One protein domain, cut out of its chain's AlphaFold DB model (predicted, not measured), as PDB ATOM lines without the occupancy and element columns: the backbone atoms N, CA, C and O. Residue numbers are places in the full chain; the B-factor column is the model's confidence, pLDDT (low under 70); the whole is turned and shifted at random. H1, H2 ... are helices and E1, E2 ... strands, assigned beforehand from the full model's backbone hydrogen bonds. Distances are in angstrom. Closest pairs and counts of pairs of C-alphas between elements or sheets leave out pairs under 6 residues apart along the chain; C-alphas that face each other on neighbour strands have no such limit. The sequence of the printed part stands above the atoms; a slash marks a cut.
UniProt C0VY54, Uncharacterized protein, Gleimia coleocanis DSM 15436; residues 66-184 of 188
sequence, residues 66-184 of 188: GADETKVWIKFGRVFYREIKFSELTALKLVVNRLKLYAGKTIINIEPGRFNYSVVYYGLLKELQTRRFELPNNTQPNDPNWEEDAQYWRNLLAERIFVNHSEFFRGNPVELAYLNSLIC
ATOM      1  N   GLY A  66      -3.352 -44.751  24.478       86.19
ATOM      2  CA  GLY A  66      -4.003 -43.528  24.929       86.19
ATOM      3  C   GLY A  66      -3.704 -42.367  23.992       86.19
ATOM      4  O   GLY A  66      -2.720 -42.388  23.252       86.19
ATOM      5  N   ALA A  67      -4.575 -41.369  24.015       88.31
ATOM      6  CA  ALA A  67      -4.382 -40.107  23.326       88.31
ATOM      7  C   ALA A  67      -4.998 -38.982  24.159       88.31
ATOM      8  O   ALA A  67      -6.019 -39.191  24.818       88.31
ATOM      9  N   ASP A  68      -4.374 -37.816  24.107       89.25
ATOM     10  CA  ASP A  68      -4.900 -36.549  24.607       89.25
ATOM     11  C   ASP A  68      -4.888 -35.521  23.466       89.25
ATOM     12  O   ASP A  68      -4.693 -35.883  22.309       89.25
ATOM     13  N   GLU A  69      -5.120 -34.245  23.762       86.06
ATOM     14  CA  GLU A  69      -5.161 -33.187  22.743       86.06
ATOM     15  C   GLU A  69      -3.816 -32.919  22.054       86.06
ATOM     16  O   GLU A  69      -3.784 -32.317  20.982       86.06
ATOM     17  N   THR A  70      -2.709 -33.338  22.663       90.94
ATOM     18  CA  THR A  70      -1.345 -32.987  22.248       90.94
ATOM     19  C   THR A  70      -0.551 -34.177  21.729       90.94
ATOM     20  O   THR A  70       0.382 -34.001  20.940       90.94
ATOM     21  N   LYS A  71      -0.896 -35.398  22.151       92.56
ATOM     22  CA  LYS A  71      -0.111 -36.590  21.845       92.56
ATOM     23  C   LYS A  71      -0.908 -37.885  21.853       92.56
ATOM     24  O   LYS A  71      -1.970 -38.014  22.456       92.56
ATOM     25  N   VAL A  72      -0.298 -38.891  21.237       92.38
ATOM     26  CA  VAL A  72      -0.718 -40.292  21.269       92.38
ATOM     27  C   VAL A  72       0.400 -41.119  21.879       92.38
ATOM     28  O   VAL A  72       1.571 -40.915  21.560       92.38
ATOM     29  N   TRP A  73       0.062 -42.080  22.731       92.00
ATOM     30  CA  TRP A  73       1.038 -42.985  23.322       92.00
ATOM     31  C   TRP A  73       0.566 -44.431  23.352       92.00
ATOM     32  O   TRP A  73      -0.622 -44.753  23.404       92.00
ATOM     33  N   ILE A  74       1.553 -45.315  23.366       89.75
ATOM     34  CA  ILE A  74       1.400 -46.736  23.624       89.75
ATOM     35  C   ILE A  74       2.260 -47.071  24.834       89.75
ATOM     36  O   ILE A  74       3.453 -46.762  24.878       89.75
ATOM     37  N   LYS A  75       1.660 -47.745  25.809       88.19
ATOM     38  CA  LYS A  75       2.324 -48.238  27.010       88.19
ATOM     39  C   LYS A  75       2.128 -49.742  27.115       88.19
ATOM     40  O   LYS A  75       1.016 -50.225  26.952       88.19
ATOM     41  N   PHE A  76       3.192 -50.472  27.423       83.44
ATOM     42  CA  PHE A  76       3.133 -51.883  27.793       83.44
ATOM     43  C   PHE A  76       3.735 -52.050  29.190       83.44
ATOM     44  O   PHE A  76       4.959 -52.109  29.370       83.44
ATOM     45  N   GLY A  77       2.863 -52.060  30.197       77.62
ATOM     46  CA  GLY A  77       3.242 -52.174  31.604       77.62
ATOM     47  C   GLY A  77       4.301 -51.140  32.004       77.62
ATOM     48  O   GLY A  77       4.153 -49.946  31.742       77.62
ATOM     49  N   ARG A  78       5.381 -51.601  32.644       75.81
ATOM     50  CA  ARG A  78       6.565 -50.783  32.985       75.81
ATOM     51  C   ARG A  78       7.720 -50.920  31.986       75.81
ATOM     52  O   ARG A  78       8.762 -50.314  32.191       75.81
ATOM     53  N   VAL A  79       7.564 -51.742  30.952       79.81
ATOM     54  CA  VAL A  79       8.683 -52.206  30.114       79.81
ATOM     55  C   VAL A  79       8.834 -51.360  28.857       79.81
ATOM     56  O   VAL A  79       9.937 -51.202  28.343       79.81
ATOM     57  N   PHE A  80       7.734 -50.811  28.348       83.12
ATOM     58  CA  PHE A  80       7.752 -50.089  27.086       83.12
ATOM     59  C   PHE A  80       6.782 -48.916  27.109       83.12
ATOM     60  O   PHE A  80       5.629 -49.039  27.528       83.12
ATOM     61  N   TYR A  81       7.271 -47.781  26.628       89.44
ATOM     62  CA  TYR A  81       6.506 -46.567  26.420       89.44
ATOM     63  C   TYR A  81       6.977 -45.926  25.118       89.44
ATOM     64  O   TYR A  81       8.180 -45.771  24.897       89.44
ATOM     65  N   ARG A  82       6.033 -45.579  24.250       91.38
ATOM     66  CA  ARG A  82       6.270 -44.742  23.074       91.38
ATOM     67  C   ARG A  82       5.206 -43.674  23.030       91.38
ATOM     68  O   ARG A  82       4.031 -43.989  23.187       91.38
ATOM     69  N   GLU A  83       5.617 -42.452  22.752       94.12
ATOM     70  CA  GLU A  83       4.712 -41.342  22.501       94.12
ATOM     71  C   GLU A  83       5.081 -40.646  21.195       94.12
ATOM     72  O   GLU A  83       6.229 -40.692  20.749       94.12
ATOM     73  N   ILE A  84       4.077 -40.044  20.573       95.00
ATOM     74  CA  ILE A  84       4.204 -39.151  19.431       95.00
ATOM     75  C   ILE A  84       3.343 -37.933  19.739       95.00
ATOM     76  O   ILE A  84       2.132 -38.072  19.927       95.00
ATOM     77  N   LYS A  85       3.953 -36.746  19.780       95.31
ATOM     78  CA  LYS A  85       3.193 -35.494  19.796       95.31
ATOM     79  C   LYS A  85       2.660 -35.208  18.402       95.31
ATOM     80  O   LYS A  85       3.356 -35.451  17.417       95.31
ATOM     81  N   PHE A  86       1.453 -34.660  18.315       94.38
ATOM     82  CA  PHE A  86       0.856 -34.308  17.027       94.38
ATOM     83  C   PHE A  86       1.726 -33.311  16.255       94.38
ATOM     84  O   PHE A  86       1.987 -33.533  15.074       94.38
ATOM     85  N   SER A  87       2.316 -32.334  16.944       94.06
ATOM     86  CA  SER A  87       3.241 -31.348  16.368       94.06
ATOM     87  C   SER A  87       4.530 -31.951  15.791       94.06
ATOM     88  O   SER A  87       5.217 -31.312  15.002       94.06
ATOM     89  N   GLU A  88       4.885 -33.173  16.196       95.62
ATOM     90  CA  GLU A  88       6.094 -33.883  15.764       95.62
ATOM     91  C   GLU A  88       5.800 -34.903  14.645       95.62
ATOM     92  O   GLU A  88       6.709 -35.617  14.213       95.62
ATOM     93  N   LEU A  89       4.552 -35.003  14.150       95.81
ATOM     94  CA  LEU A  89       4.227 -35.950  13.076       95.81
ATOM     95  C   LEU A  89       4.995 -35.614  11.802       95.81
ATOM     96  O   LEU A  89       4.878 -34.519  11.258       95.81
ATOM     97  N   THR A  90       5.712 -36.591  11.276       96.50
ATOM     98  CA  THR A  90       6.423 -36.484  10.004       96.50
ATOM     99  C   THR A  90       5.650 -37.140   8.867       96.50
ATOM    100  O   THR A  90       5.761 -36.693   7.730       96.50
ATOM    101  N   ALA A  91       4.873 -38.189   9.166       96.00
ATOM    102  CA  ALA A  91       4.076 -38.889   8.167       96.00
ATOM    103  C   ALA A  91       2.827 -39.553   8.755       96.00
ATOM    104  O   ALA A  91       2.807 -40.023   9.899       96.00
ATOM    105  N   LEU A  92       1.820 -39.672   7.903       95.06
ATOM    106  CA  LEU A  92       0.621 -40.463   8.089       95.06
ATOM    107  C   LEU A  92       0.588 -41.526   6.992       95.06
ATOM    108  O   LEU A  92       0.702 -41.204   5.816       95.06
ATOM    109  N   LYS A  93       0.433 -42.804   7.350       93.50
ATOM    110  CA  LYS A  93       0.314 -43.887   6.356       93.50
ATOM    111  C   LYS A  93      -0.911 -44.740   6.621       93.50
ATOM    112  O   LYS A  93      -1.194 -45.083   7.767       93.50
ATOM    113  N   LEU A  94      -1.602 -45.135   5.556       89.19
ATOM    114  CA  LEU A  94      -2.673 -46.123   5.615       89.19
ATOM    115  C   LEU A  94      -2.130 -47.459   5.101       89.19
ATOM    116  O   LEU A  94      -1.767 -47.580   3.936       89.19
ATOM    117  N   VAL A  95      -2.051 -48.462   5.974       84.62
ATOM    118  CA  VAL A  95      -1.552 -49.798   5.620       84.62
ATOM    119  C   VAL A  95      -2.567 -50.835   6.070       84.62
ATOM    120  O   VAL A  95      -2.814 -50.966   7.266       84.62
ATOM    121  N   VAL A  96      -3.148 -51.578   5.121       81.38
ATOM    122  CA  VAL A  96      -4.156 -52.627   5.388       81.38
ATOM    123  C   VAL A  96      -5.284 -52.093   6.291       81.38
ATOM    124  O   VAL A  96      -5.589 -52.651   7.342       81.38
ATOM    125  N   ASN A  97      -5.851 -50.942   5.912       76.12
ATOM    126  CA  ASN A  97      -6.915 -50.239   6.644       76.12
ATOM    127  C   ASN A  97      -6.559 -49.812   8.089       76.12
ATOM    128  O   ASN A  97      -7.441 -49.513   8.892       76.12
ATOM    129  N   ARG A  98      -5.267 -49.785   8.442       82.44
ATOM    130  CA  ARG A  98      -4.773 -49.272   9.725       82.44
ATOM    131  C   ARG A  98      -4.000 -47.992   9.501       82.44
ATOM    132  O   ARG A  98      -3.088 -47.943   8.671       82.44
ATOM    133  N   LEU A  99      -4.359 -46.973  10.269       88.81
ATOM    134  CA  LEU A  99      -3.668 -45.698  10.243       88.81
ATOM    135  C   LEU A  99      -2.380 -45.814  11.062       88.81
ATOM    136  O   LEU A  99      -2.374 -46.376  12.158       88.81
ATOM    137  N   LYS A 100      -1.276 -45.313  10.526       92.69
ATOM    138  CA  LYS A 100       0.032 -45.322  11.176       92.69
ATOM    139  C   LYS A 100       0.549 -43.902  11.287       92.69
ATOM    140  O   LYS A 100       0.631 -43.199  10.282       92.69
ATOM    141  N   LEU A 101       0.905 -43.523  12.507       94.38
ATOM    142  CA  LEU A 101       1.497 -42.235  12.839       94.38
ATOM    143  C   LEU A 101       3.008 -42.382  12.924       94.38
ATOM    144  O   LEU A 101       3.496 -43.276  13.620       94.38
ATOM    145  N   TYR A 102       3.728 -41.501  12.238       95.94
ATOM    146  CA  TYR A 102       5.184 -41.456  12.249       95.94
ATOM    147  C   TYR A 102       5.668 -40.136  12.836       95.94
ATOM    148  O   TYR A 102       5.198 -39.076  12.433       95.94
ATOM    149  N   ALA A 103       6.659 -40.217  13.718       95.00
ATOM    150  CA  ALA A 103       7.504 -39.101  14.130       95.00
ATOM    151  C   ALA A 103       8.963 -39.526  13.941       95.00
ATOM    152  O   ALA A 103       9.557 -40.216  14.779       95.00
ATOM    153  N   GLY A 104       9.510 -39.222  12.764       92.69
ATOM    154  CA  GLY A 104      10.807 -39.725  12.324       92.69
ATOM    155  C   GLY A 104      10.833 -41.257  12.292       92.69
ATOM    156  O   GLY A 104      10.173 -41.887  11.470       92.69
ATOM    157  N   LYS A 105      11.605 -41.868  13.201       91.94
ATOM    158  CA  LYS A 105      11.744 -43.334  13.314       91.94
ATOM    159  C   LYS A 105      10.688 -43.982  14.219       91.94
ATOM    160  O   LYS A 105      10.577 -45.208  14.244       91.94
ATOM    161  N   THR A 106       9.939 -43.186  14.979       93.56
ATOM    162  CA  THR A 106       8.923 -43.684  15.911       93.56
ATOM    163  C   THR A 106       7.616 -43.914  15.171       93.56
ATOM    164  O   THR A 106       7.158 -43.041  14.441       93.56
ATOM    165  N   ILE A 107       7.013 -45.089  15.377       93.50
ATOM    166  CA  ILE A 107       5.758 -45.489  14.736       93.50
ATOM    167  C   ILE A 107       4.753 -45.900  15.806       93.50
ATOM    168  O   ILE A 107       5.067 -46.735  16.665       93.50
ATOM    169  N   ILE A 108       3.541 -45.359  15.706       91.50
ATOM    170  CA  ILE A 108       2.367 -45.768  16.478       91.50
ATOM    171  C   ILE A 108       1.293 -46.248  15.500       91.50
ATOM    172  O   ILE A 108       0.901 -45.533  14.580       91.50
ATOM    173  N   ASN A 109       0.821 -47.479  15.702       88.50
ATOM    174  CA  ASN A 109      -0.276 -48.041  14.924       88.50
ATOM    175  C   ASN A 109      -1.603 -47.722  15.614       88.50
ATOM    176  O   ASN A 109      -1.775 -47.995  16.802       88.50
ATOM    177  N   ILE A 110      -2.547 -47.198  14.848       84.31
ATOM    178  CA  ILE A 110      -3.911 -46.924  15.281       84.31
ATOM    179  C   ILE A 110      -4.753 -48.153  14.914       84.31
ATOM    180  O   ILE A 110      -4.983 -48.429  13.736       84.31
ATOM    181  N   GLU A 111      -5.146 -48.938  15.920       72.75
ATOM    182  CA  GLU A 111      -5.852 -50.216  15.740       72.75
ATOM    183  C   GLU A 111      -7.368 -50.096  15.967       72.75
ATOM    184  O   GLU A 111      -7.813 -50.283  17.096       72.75
ATOM    185  N   PRO A 112      -8.199 -49.848  14.937       59.25
ATOM    186  CA  PRO A 112      -9.650 -49.735  15.113       59.25
ATOM    187  C   PRO A 112     -10.222 -50.915  15.934       59.25
ATOM    188  O   PRO A 112     -10.083 -52.069  15.540       59.25
ATOM    189  N   GLY A 113     -10.809 -50.618  17.105       63.69
ATOM    190  CA  GLY A 113     -11.392 -51.592  18.044       63.69
ATOM    191  C   GLY A 113     -10.847 -51.599  19.484       63.69
ATOM    192  O   GLY A 113     -11.525 -52.135  20.355       63.69
ATOM    193  N   ARG A 114      -9.671 -51.016  19.781       63.38
ATOM    194  CA  ARG A 114      -9.090 -51.047  21.151       63.38
ATOM    195  C   ARG A 114      -9.163 -49.732  21.939       63.38
ATOM    196  O   ARG A 114      -8.957 -49.754  23.148       63.38
ATOM    197  N   PHE A 115      -9.419 -48.601  21.283       68.50
ATOM    198  CA  PHE A 115      -9.435 -47.263  21.893       68.50
ATOM    199  C   PHE A 115     -10.382 -46.318  21.127       68.50
ATOM    200  O   PHE A 115     -10.677 -46.556  19.957       68.50
ATOM    201  N   ASN A 116     -10.873 -45.248  21.764       71.12
ATOM    202  CA  ASN A 116     -11.665 -44.219  21.080       71.12
ATOM    203  C   ASN A 116     -10.746 -43.325  20.233       71.12
ATOM    204  O   ASN A 116     -10.156 -42.363  20.719       71.12
ATOM    205  N   TYR A 117     -10.636 -43.639  18.944       80.69
ATOM    206  CA  TYR A 117      -9.733 -42.944  18.023       80.69
ATOM    207  C   TYR A 117     -10.155 -41.522  17.657       80.69
ATOM    208  O   TYR A 117      -9.368 -40.825  17.020       80.69
ATOM    209  N   SER A 118     -11.331 -41.055  18.081       88.00
ATOM    210  CA  SER A 118     -11.795 -39.708  17.742       88.00
ATOM    211  C   SER A 118     -10.862 -38.618  18.273       88.00
ATOM    212  O   SER A 118     -10.644 -37.640  17.572       88.00
ATOM    213  N   VAL A 119     -10.224 -38.812  19.437       89.00
ATOM    214  CA  VAL A 119      -9.205 -37.875  19.961       89.00
ATOM    215  C   VAL A 119      -7.991 -37.801  19.029       89.00
ATOM    216  O   VAL A 119      -7.489 -36.720  18.738       89.00
ATOM    217  N   VAL A 120      -7.557 -38.947  18.491       91.62
ATOM    218  CA  VAL A 120      -6.453 -39.007  17.521       91.62
ATOM    219  C   VAL A 120      -6.828 -38.294  16.228       91.62
ATOM    220  O   VAL A 120      -6.034 -37.523  15.700       91.62
ATOM    221  N   TYR A 121      -8.037 -38.537  15.722       92.50
ATOM    222  CA  TYR A 121      -8.527 -37.896  14.504       92.50
ATOM    223  C   TYR A 121      -8.652 -36.381  14.678       92.50
ATOM    224  O   TYR A 121      -8.243 -35.645  13.786       92.50
ATOM    225  N   TYR A 122      -9.109 -35.912  15.841       92.81
ATOM    226  CA  TYR A 122      -9.133 -34.487  16.171       92.81
ATOM    227  C   TYR A 122      -7.738 -33.861  16.174       92.81
ATOM    228  O   TYR A 122      -7.547 -32.806  15.573       92.81
ATOM    229  N   GLY A 123      -6.756 -34.509  16.808       93.38
ATOM    230  CA  GLY A 123      -5.366 -34.049  16.776       93.38
ATOM    231  C   GLY A 123      -4.830 -33.954  15.347       93.38
ATOM    232  O   GLY A 123      -4.279 -32.930  14.960       93.38
ATOM    233  N   LEU A 124      -5.078 -34.973  14.518       94.94
ATOM    234  CA  LEU A 124      -4.678 -34.967  13.107       94.94
ATOM    235  C   LEU A 124      -5.331 -33.845  12.295       94.94
ATOM    236  O   LEU A 124      -4.649 -33.239  11.475       94.94
ATOM    237  N   LEU A 125      -6.615 -33.552  12.518       95.25
ATOM    238  CA  LEU A 125      -7.301 -32.443  11.849       95.25
ATOM    239  C   LEU A 125      -6.633 -31.096  12.153       95.25
ATOM    240  O   LEU A 125      -6.372 -30.325  11.230       95.25
ATOM    241  N   LYS A 126      -6.276 -30.846  13.420       94.44
ATOM    242  CA  LYS A 126      -5.550 -29.627  13.824       94.44
ATOM    243  C   LYS A 126      -4.190 -29.516  13.126       94.44
ATOM    244  O   LYS A 126      -3.812 -28.442  12.659       94.44
ATOM    245  N   GLU A 127      -3.460 -30.623  13.012       95.19
ATOM    246  CA  GLU A 127      -2.166 -30.633  12.318       95.19
ATOM    247  C   GLU A 127      -2.323 -30.410  10.809       95.19
ATOM    248  O   GLU A 127      -1.583 -29.620  10.232       95.19
ATOM    249  N   LEU A 128      -3.316 -31.040  10.169       94.69
ATOM    250  CA  LEU A 128      -3.602 -30.855   8.739       94.69
ATOM    251  C   LEU A 128      -3.998 -29.417   8.387       94.69
ATOM    252  O   LEU A 128      -3.850 -29.006   7.237       94.69
ATOM    253  N   GLN A 129      -4.528 -28.656   9.344       91.25
ATOM    254  CA  GLN A 129      -4.867 -27.248   9.152       91.25
ATOM    255  C   GLN A 129      -3.665 -26.314   9.344       91.25
ATOM    256  O   GLN A 129      -3.649 -25.212   8.803       91.25
ATOM    257  N   THR A 130      -2.654 -26.733  10.104       90.94
ATOM    258  CA  THR A 130      -1.545 -25.858  10.517       90.94
ATOM    259  C   THR A 130      -0.250 -26.119   9.762       90.94
ATOM    260  O   THR A 130       0.573 -25.210   9.640       90.94
ATOM    261  N   ARG A 131      -0.034 -27.333   9.244       94.50
ATOM    262  CA  ARG A 131       1.224 -27.683   8.576       94.50
ATOM    263  C   ARG A 131       1.105 -28.849   7.608       94.50
ATOM    264  O   ARG A 131       0.221 -29.696   7.700       94.50
ATOM    265  N   ARG A 132       2.098 -28.932   6.723       95.56
ATOM    266  CA  ARG A 132       2.258 -30.042   5.785       95.56
ATOM    267  C   ARG A 132       3.149 -31.141   6.358       95.56
ATOM    268  O   ARG A 132       4.170 -30.864   6.986       95.56
ATOM    269  N   PHE A 133       2.769 -32.388   6.121       96.19
ATOM    270  CA  PHE A 133       3.538 -33.599   6.429       96.19
ATOM    271  C   PHE A 133       3.186 -34.692   5.413       96.19
ATOM    272  O   PHE A 133       2.238 -34.529   4.649       96.19
ATOM    273  N   GLU A 134       3.950 -35.782   5.353       97.25
ATOM    274  CA  GLU A 134       3.692 -36.835   4.361       97.25
ATOM    275  C   GLU A 134       2.324 -37.489   4.615       97.25
ATOM    276  O   GLU A 134       2.036 -37.923   5.734       97.25
ATOM    277  N   LEU A 135       1.486 -37.569   3.584       96.56
ATOM    278  CA  LEU A 135       0.163 -38.186   3.662       96.56
ATOM    279  C   LEU A 135       0.187 -39.621   3.111       96.56
ATOM    280  O   LEU A 135       1.149 -40.045   2.454       96.56
ATOM    281  N   PRO A 136      -0.872 -40.410   3.367       93.69
ATOM    282  CA  PRO A 136      -1.031 -41.717   2.747       93.69
ATOM    283  C   PRO A 136      -0.948 -41.637   1.217       93.69
ATOM    284  O   PRO A 136      -1.249 -40.605   0.635       93.69
ATOM    285  N   ASN A 137      -0.541 -42.738   0.578       87.06
ATOM    286  CA  ASN A 137      -0.146 -42.806  -0.841       87.06
ATOM    287  C   ASN A 137       1.191 -42.116  -1.185       87.06
ATOM    288  O   ASN A 137       1.531 -41.997  -2.356       87.06
ATOM    289  N   ASN A 138       2.005 -41.796  -0.169       88.44
ATOM    290  CA  ASN A 138       3.333 -41.176  -0.286       88.44
ATOM    291  C   ASN A 138       3.318 -39.736  -0.827       88.44
ATOM    292  O   ASN A 138       4.346 -39.274  -1.330       88.44
ATOM    293  N   THR A 139       2.204 -39.017  -0.684       95.25
ATOM    294  CA  THR A 139       2.119 -37.590  -1.010       95.25
ATOM    295  C   THR A 139       3.051 -36.803  -0.097       95.25
ATOM    296  O   THR A 139       2.872 -36.759   1.125       95.25
ATOM    297  N   GLN A 140       4.086 -36.206  -0.683       96.50
ATOM    298  CA  GLN A 140       5.123 -35.498   0.063       96.50
ATOM    299  C   GLN A 140       4.649 -34.099   0.487       96.50
ATOM    300  O   GLN A 140       3.805 -33.512  -0.184       96.50
ATOM    301  N   PRO A 141       5.204 -33.499   1.557       95.00
ATOM    302  CA  PRO A 141       4.787 -32.168   2.021       95.00
ATOM    303  C   PRO A 141       4.913 -31.051   0.968       95.00
ATOM    304  O   PRO A 141       4.220 -30.037   1.041       95.00
ATOM    305  N   ASN A 142       5.827 -31.212   0.012       96.38
ATOM    306  CA  ASN A 142       6.080 -30.280  -1.085       96.38
ATOM    307  C   ASN A 142       5.336 -30.643  -2.381       96.38
ATOM    308  O   ASN A 142       5.561 -29.990  -3.397       96.38
ATOM    309  N   ASP A 143       4.483 -31.669  -2.358       95.06
ATOM    310  CA  ASP A 143       3.691 -32.064  -3.515       95.06
ATOM    311  C   ASP A 143       2.706 -30.935  -3.887       95.06
ATOM    312  O   ASP A 143       2.036 -30.389  -2.998       95.06
ATOM    313  N   PRO A 144       2.608 -30.537  -5.171       94.19
ATOM    314  CA  PRO A 144       1.618 -29.553  -5.603       94.19
ATOM    315  C   PRO A 144       0.175 -29.987  -5.299       94.19
ATOM    316  O   PRO A 144      -0.652 -29.129  -4.989       94.19
ATOM    317  N   ASN A 145      -0.113 -31.291  -5.304       93.25
ATOM    318  CA  ASN A 145      -1.435 -31.855  -5.021       93.25
ATOM    319  C   ASN A 145      -1.660 -32.123  -3.526       93.25
ATOM    320  O   ASN A 145      -2.709 -32.637  -3.141       93.25
ATOM    321  N   TRP A 146      -0.705 -31.756  -2.660       95.31
ATOM    322  CA  TRP A 146      -0.788 -32.037  -1.226       95.31
ATOM    323  C   TRP A 146      -2.085 -31.530  -0.595       95.31
ATOM    324  O   TRP A 146      -2.641 -32.198   0.267       95.31
ATOM    325  N   GLU A 147      -2.572 -30.361  -1.016       93.88
ATOM    326  CA  GLU A 147      -3.786 -29.775  -0.439       93.88
ATOM    327  C   GLU A 147      -5.049 -30.564  -0.800       93.88
ATOM    328  O   GLU A 147      -5.938 -30.709   0.035       93.88
ATOM    329  N   GLU A 148      -5.119 -31.114  -2.013       93.12
ATOM    330  CA  GLU A 148      -6.234 -31.960  -2.442       93.12
ATOM    331  C   GLU A 148      -6.275 -33.249  -1.612       93.12
ATOM    332  O   GLU A 148      -7.311 -33.600  -1.036       93.12
ATOM    333  N   ASP A 149      -5.118 -33.893  -1.448       94.31
ATOM    334  CA  ASP A 149      -4.984 -35.074  -0.598       94.31
ATOM    335  C   ASP A 149      -5.275 -34.745   0.873       94.31
ATOM    336  O   ASP A 149      -5.993 -35.483   1.555       94.31
ATOM    337  N   ALA A 150      -4.772 -33.619   1.382       94.94
ATOM    338  CA  ALA A 150      -5.050 -33.167   2.741       94.94
ATOM    339  C   ALA A 150      -6.550 -32.951   2.954       94.94
ATOM    340  O   ALA A 150      -7.079 -33.370   3.984       94.94
ATOM    341  N   GLN A 151      -7.251 -32.372   1.976       94.25
ATOM    342  CA  GLN A 151      -8.691 -32.165   2.051       94.25
ATOM    343  C   GLN A 151      -9.466 -33.485   2.077       94.25
ATOM    344  O   GLN A 151     -10.400 -33.627   2.872       94.25
ATOM    345  N   TYR A 152      -9.060 -34.475   1.276       93.38
ATOM    346  CA  TYR A 152      -9.613 -35.828   1.361       93.38
ATOM    347  C   TYR A 152      -9.474 -36.393   2.784       93.38
ATOM    348  O   TYR A 152     -10.446 -36.894   3.360       93.38
ATOM    349  N   TRP A 153      -8.292 -36.253   3.393       93.94
ATOM    350  CA  TRP A 153      -8.047 -36.717   4.759       93.94
ATOM    351  C   TRP A 153      -8.827 -35.928   5.812       93.94
ATOM    352  O   TRP A 153      -9.358 -36.548   6.735       93.94
ATOM    353  N   ARG A 154      -8.972 -34.603   5.675       95.25
ATOM    354  CA  ARG A 154      -9.815 -33.794   6.573       95.25
ATOM    355  C   ARG A 154     -11.261 -34.290   6.566       95.25
ATOM    356  O   ARG A 154     -11.814 -34.571   7.629       95.25
ATOM    357  N   ASN A 155     -11.835 -34.490   5.379       93.94
ATOM    358  CA  ASN A 155     -13.201 -34.992   5.225       93.94
ATOM    359  C   ASN A 155     -13.366 -36.384   5.856       93.94
ATOM    360  O   ASN A 155     -14.264 -36.593   6.671       93.94
ATOM    361  N   LEU A 156     -12.464 -37.319   5.536       92.06
ATOM    362  CA  LEU A 156     -12.530 -38.698   6.030       92.06
ATOM    363  C   LEU A 156     -12.404 -38.783   7.559       92.06
ATOM    364  O   LEU A 156     -13.093 -39.574   8.207       92.06
ATOM    365  N   LEU A 157     -11.493 -38.009   8.153       92.56
ATOM    366  CA  LEU A 157     -11.285 -38.000   9.602       92.56
ATOM    367  C   LEU A 157     -12.478 -37.368  10.326       92.56
ATOM    368  O   LEU A 157     -12.949 -37.932  11.317       92.56
ATOM    369  N   ALA A 158     -12.992 -36.245   9.819       93.12
ATOM    370  CA  ALA A 158     -14.146 -35.572  10.402       93.12
ATOM    371  C   ALA A 158     -15.426 -36.412  10.303       93.12
ATOM    372  O   ALA A 158     -16.147 -36.530  11.293       93.12
ATOM    373  N   GLU A 159     -15.668 -37.079   9.171       91.62
ATOM    374  CA  GLU A 159     -16.783 -38.020   9.012       91.62
ATOM    375  C   GLU A 159     -16.724 -39.128  10.071       91.62
ATOM    376  O   GLU A 159     -17.712 -39.400  10.752       91.62
ATOM    377  N   ARG A 160     -15.547 -39.734  10.284       89.62
ATOM    378  CA  ARG A 160     -15.370 -40.782  11.304       89.62
ATOM    379  C   ARG A 160     -15.623 -40.270  12.719       89.62
ATOM    380  O   ARG A 160     -16.198 -40.998  13.527       89.62
ATOM    381  N   ILE A 161     -15.195 -39.047  13.033       91.06
ATOM    382  CA  ILE A 161     -15.501 -38.406  14.318       91.06
ATOM    383  C   ILE A 161     -17.015 -38.225  14.461       91.06
ATOM    384  O   ILE A 161     -17.574 -38.632  15.479       91.06
ATOM    385  N   PHE A 162     -17.666 -37.653  13.445       88.69
ATOM    386  CA  PHE A 162     -19.096 -37.364  13.451       88.69
ATOM    387  C   PHE A 162     -19.938 -38.632  13.596       88.69
ATOM    388  O   PHE A 162     -20.786 -38.698  14.480       88.69
ATOM    389  N   VAL A 163     -19.676 -39.667  12.794       88.69
ATOM    390  CA  VAL A 163     -20.420 -40.937  12.843       88.69
ATOM    391  C   VAL A 163     -20.299 -41.597  14.218       88.69
ATOM    392  O   VAL A 163     -21.304 -42.043  14.771       88.69
ATOM    393  N   ASN A 164     -19.099 -41.605  14.808       87.75
ATOM    394  CA  ASN A 164     -18.866 -42.216  16.120       87.75
ATOM    395  C   ASN A 164     -19.522 -41.451  17.283       87.75
ATOM    396  O   ASN A 164     -19.757 -42.050  18.331       87.75
ATOM    397  N   HIS A 165     -19.798 -40.152  17.120       87.06
ATOM    398  CA  HIS A 165     -20.294 -39.262  18.183       87.06
ATOM    399  C   HIS A 165     -21.507 -38.430  17.736       87.06
ATOM    400  O   HIS A 165     -21.707 -37.305  18.188       87.06
ATOM    401  N   SER A 166     -22.338 -38.971  16.844       87.81
ATOM    402  CA  SER A 166     -23.426 -38.222  16.191       87.81
ATOM    403  C   SER A 166     -24.471 -37.688  17.179       87.81
ATOM    404  O   SER A 166     -24.914 -36.545  17.061       87.81
ATOM    405  N   GLU A 167     -24.814 -38.475  18.201       87.38
ATOM    406  CA  GLU A 167     -25.710 -38.066  19.292       87.38
ATOM    407  C   GLU A 167     -25.142 -36.893  20.105       87.38
ATOM    408  O   GLU A 167     -25.876 -35.971  20.457       87.38
ATOM    409  N   PHE A 168     -23.826 -36.879  20.349       87.75
ATOM    410  CA  PHE A 168     -23.159 -35.771  21.035       87.75
ATOM    411  C   PHE A 168     -23.272 -34.483  20.217       87.75
ATOM    412  O   PHE A 168     -23.698 -33.457  20.747       87.75
ATOM    413  N   PHE A 169     -22.976 -34.527  18.917       89.19
ATOM    414  CA  PHE A 169     -23.063 -33.335  18.068       89.19
ATOM    415  C   PHE A 169     -24.491 -32.812  17.901       89.19
ATOM    416  O   PHE A 169     -24.674 -31.603  17.776       89.19
ATOM    417  N   ARG A 170     -25.513 -33.679  17.971       86.62
ATOM    418  CA  ARG A 170     -26.919 -33.246  17.910       86.62
ATOM    419  C   ARG A 170     -27.287 -32.294  19.052       86.62
ATOM    420  O   ARG A 170     -28.067 -31.371  18.838       86.62
ATOM    421  N   GLY A 171     -26.726 -32.507  20.242       86.62
ATOM    422  CA  GLY A 171     -26.930 -31.642  21.409       86.62
ATOM    423  C   GLY A 171     -25.928 -30.491  21.538       86.62
ATOM    424  O   GLY A 171     -26.144 -29.601  22.355       86.62
ATOM    425  N   ASN A 172     -24.845 -30.492  20.753       86.12
ATOM    426  CA  ASN A 172     -23.717 -29.567  20.899       86.12
ATOM    427  C   ASN A 172     -23.373 -28.893  19.553       86.12
ATOM    428  O   ASN A 172     -22.354 -29.213  18.937       86.12
ATOM    429  N   PRO A 173     -24.196 -27.939  19.072       86.38
ATOM    430  CA  PRO A 173     -23.998 -27.304  17.766       86.38
ATOM    431  C   PRO A 173     -22.702 -26.484  17.670       86.38
ATOM    432  O   PRO A 173     -22.134 -26.378  16.587       86.38
ATOM    433  N   VAL A 174     -22.207 -25.941  18.789       90.38
ATOM    434  CA  VAL A 174     -20.912 -25.237  18.848       90.38
ATOM    435  C   VAL A 174     -19.755 -26.196  18.553       90.38
ATOM    436  O   VAL A 174     -18.876 -25.870  17.760       90.38
ATOM    437  N   GLU A 175     -19.791 -27.405  19.116       88.69
ATOM    438  CA  GLU A 175     -18.777 -28.440  18.875       88.69
ATOM    439  C   GLU A 175     -18.824 -28.951  17.432       88.69
ATOM    440  O   GLU A 175     -17.789 -29.193  16.812       88.69
ATOM    441  N   LEU A 176     -20.026 -29.061  16.857       88.31
ATOM    442  CA  LEU A 176     -20.190 -29.406  15.447       88.31
ATOM    443  C   LEU A 176     -19.630 -28.309  14.528       88.31
ATOM    444  O   LEU A 176     -18.947 -28.611  13.552       88.31
ATOM    445  N   ALA A 177     -19.885 -27.038  14.846       88.56
ATOM    446  CA  ALA A 177     -19.322 -25.911  14.106       88.56
ATOM    447  C   ALA A 177     -17.790 -25.883  14.204       88.56
ATOM    448  O   ALA A 177     -17.117 -25.642  13.200       88.56
ATOM    449  N   TYR A 178     -17.234 -26.194  15.378       90.12
ATOM    450  CA  TYR A 178     -15.791 -26.311  15.548       90.12
ATOM    451  C   TYR A 178     -15.209 -27.444  14.696       90.12
ATOM    452  O   TYR A 178     -14.262 -27.203  13.949       90.12
ATOM    453  N   LEU A 179     -15.809 -28.639  14.710       90.94
ATOM    454  CA  LEU A 179     -15.388 -29.741  13.838       90.94
ATOM    455  C   LEU A 179     -15.410 -29.326  12.358       90.94
ATOM    456  O   LEU A 179     -14.436 -29.565  11.651       90.94
ATOM    457  N   ASN A 180     -16.468 -28.643  11.911       90.81
ATOM    458  CA  ASN A 180     -16.565 -28.130  10.542       90.81
ATOM    459  C   ASN A 180     -15.465 -27.108  10.210       90.81
ATOM    460  O   ASN A 180     -14.928 -27.133   9.107       90.81
ATOM    461  N   SER A 181     -15.077 -26.255  11.164       89.31
ATOM    462  CA  SER A 181     -13.990 -25.284  10.965       89.31
ATOM    463  C   SER A 181     -12.624 -25.938  10.719       89.31
ATOM    464  O   SER A 181     -11.784 -25.357  10.037       89.31
ATOM    465  N   LEU A 182     -12.415 -27.160  11.223       88.44
ATOM    466  CA  LEU A 182     -11.193 -27.938  10.990       88.44
ATOM    467  C   LEU A 182     -11.181 -28.638   9.620       88.44
ATOM    468  O   LEU A 182     -10.136 -29.110   9.177       88.44
ATOM    469  N   ILE A 183     -12.339 -28.745   8.961       88.38
ATOM    470  CA  ILE A 183     -12.469 -29.324   7.616       88.38
ATOM    471  C   ILE A 183     -12.131 -28.282   6.549       88.38
ATOM    472  O   ILE A 183     -11.624 -28.639   5.485       88.38
ATOM    473  N   CYS A 184     -12.412 -27.005   6.817       80.31
ATOM    474  CA  CYS A 184     -12.128 -25.918   5.892       80.31
ATOM    475  C   CYS A 184     -10.618 -25.819   5.597       80.31
ATOM    476  O   CYS A 184      -9.812 -25.825   6.535       80.31
TER     477      CYS A 184
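AT A GLANCE: This is residues 66 to 184 of the 188 residues of an uncharacterized protein of Gleimia coleocanis DSM 15436 (UniProt C0VY54). Two small sheets stand face to face with their strands crossed, the hairpin E1 E2 over the three-stranded sheet E3 E4 E5, and a group of helices stands next to them. H1 is the helix nearest the strands, H2 and H4 pack on it, and short H3 lies at the far end of the helix group. The printed part has 119 residues, with five named strands followed by four named helices, in the mixed class; the larger sheet has the order E3 E4 E5, and both sheets are antiparallel. It is compact, with a radius of gyration of the C-alphas of 14.5 A and spans of 42 by 39 by 25 A.

HOW THE PARTS SIT: Begin with E3, residues 91 to 95, E4, residues 98 to 103, and E5, residues 106 to 110, a meander, each strand the antiparallel neighbour of the one before. Look for N 93 and O 100 at 3.0 A, and for N 101 and O 108 at 2.9 A. This sheet is only just strongly twisted, its C-alphas up to 4.0 A off the best plane. E1, residues 71 to 76, and E2, residues 80 to 85, form an antiparallel hairpin, with N 74 and O 82 at 2.8 A. The two sheets make a sandwich, two sheets face to face, their strands at 76 degrees; the closest C-alphas of E2 and E4 are those of Ile 84 and Ala 103, 6.2 A apart. Next find H1, residues 118 to 130, only just not on the larger sheet, with 4 pairs of C-alphas within 10 A. H1 touches H2, residues 146 to 164, opposite ways at a shallow tilt of 26 degrees, a helical hairpin, closest at the C-alphas of Ser 118 and Ile 161, 5.2 A. H4, residues 173 to 183, touches H2 at residues 151 to 158 alone, closest at the C-alphas of Arg 154 and Ile 183, 5.3 A. H3, residues 166 to 171, is close to but not clearly touching H4, the C-alphas of Phe 169 and Leu 176 being 5.5 A apart. In H1 and H2 every O i to N i+4 pair is within hydrogen-bond range; in H3 1 of 2 are, in H4 6 of 7.

IN THESE COORDINATES: Find C-alpha 71 at (-0.111, -36.590, 21.845), where E1 begins its 16.7 A; E2 runs 16.9 A, E3 12.5 A, E4 16.5 A and E5 13.3 A. H1 runs 18.7 A. From C-alpha 146 at (-0.788, -32.037, -1.226), H2 runs 27.0 A; H3 runs 9.1 A, and H4 runs 15.5 A to C-alpha 183 at (-12.469, -29.324, 7.616).

THE WHOLE: The C-alphas farthest apart, those of Arg 78 and Pro 144, are 44.3 A apart. The printed part has no cut, and H1 to H2 is a long link. Confidence is low at residues 112 to 115.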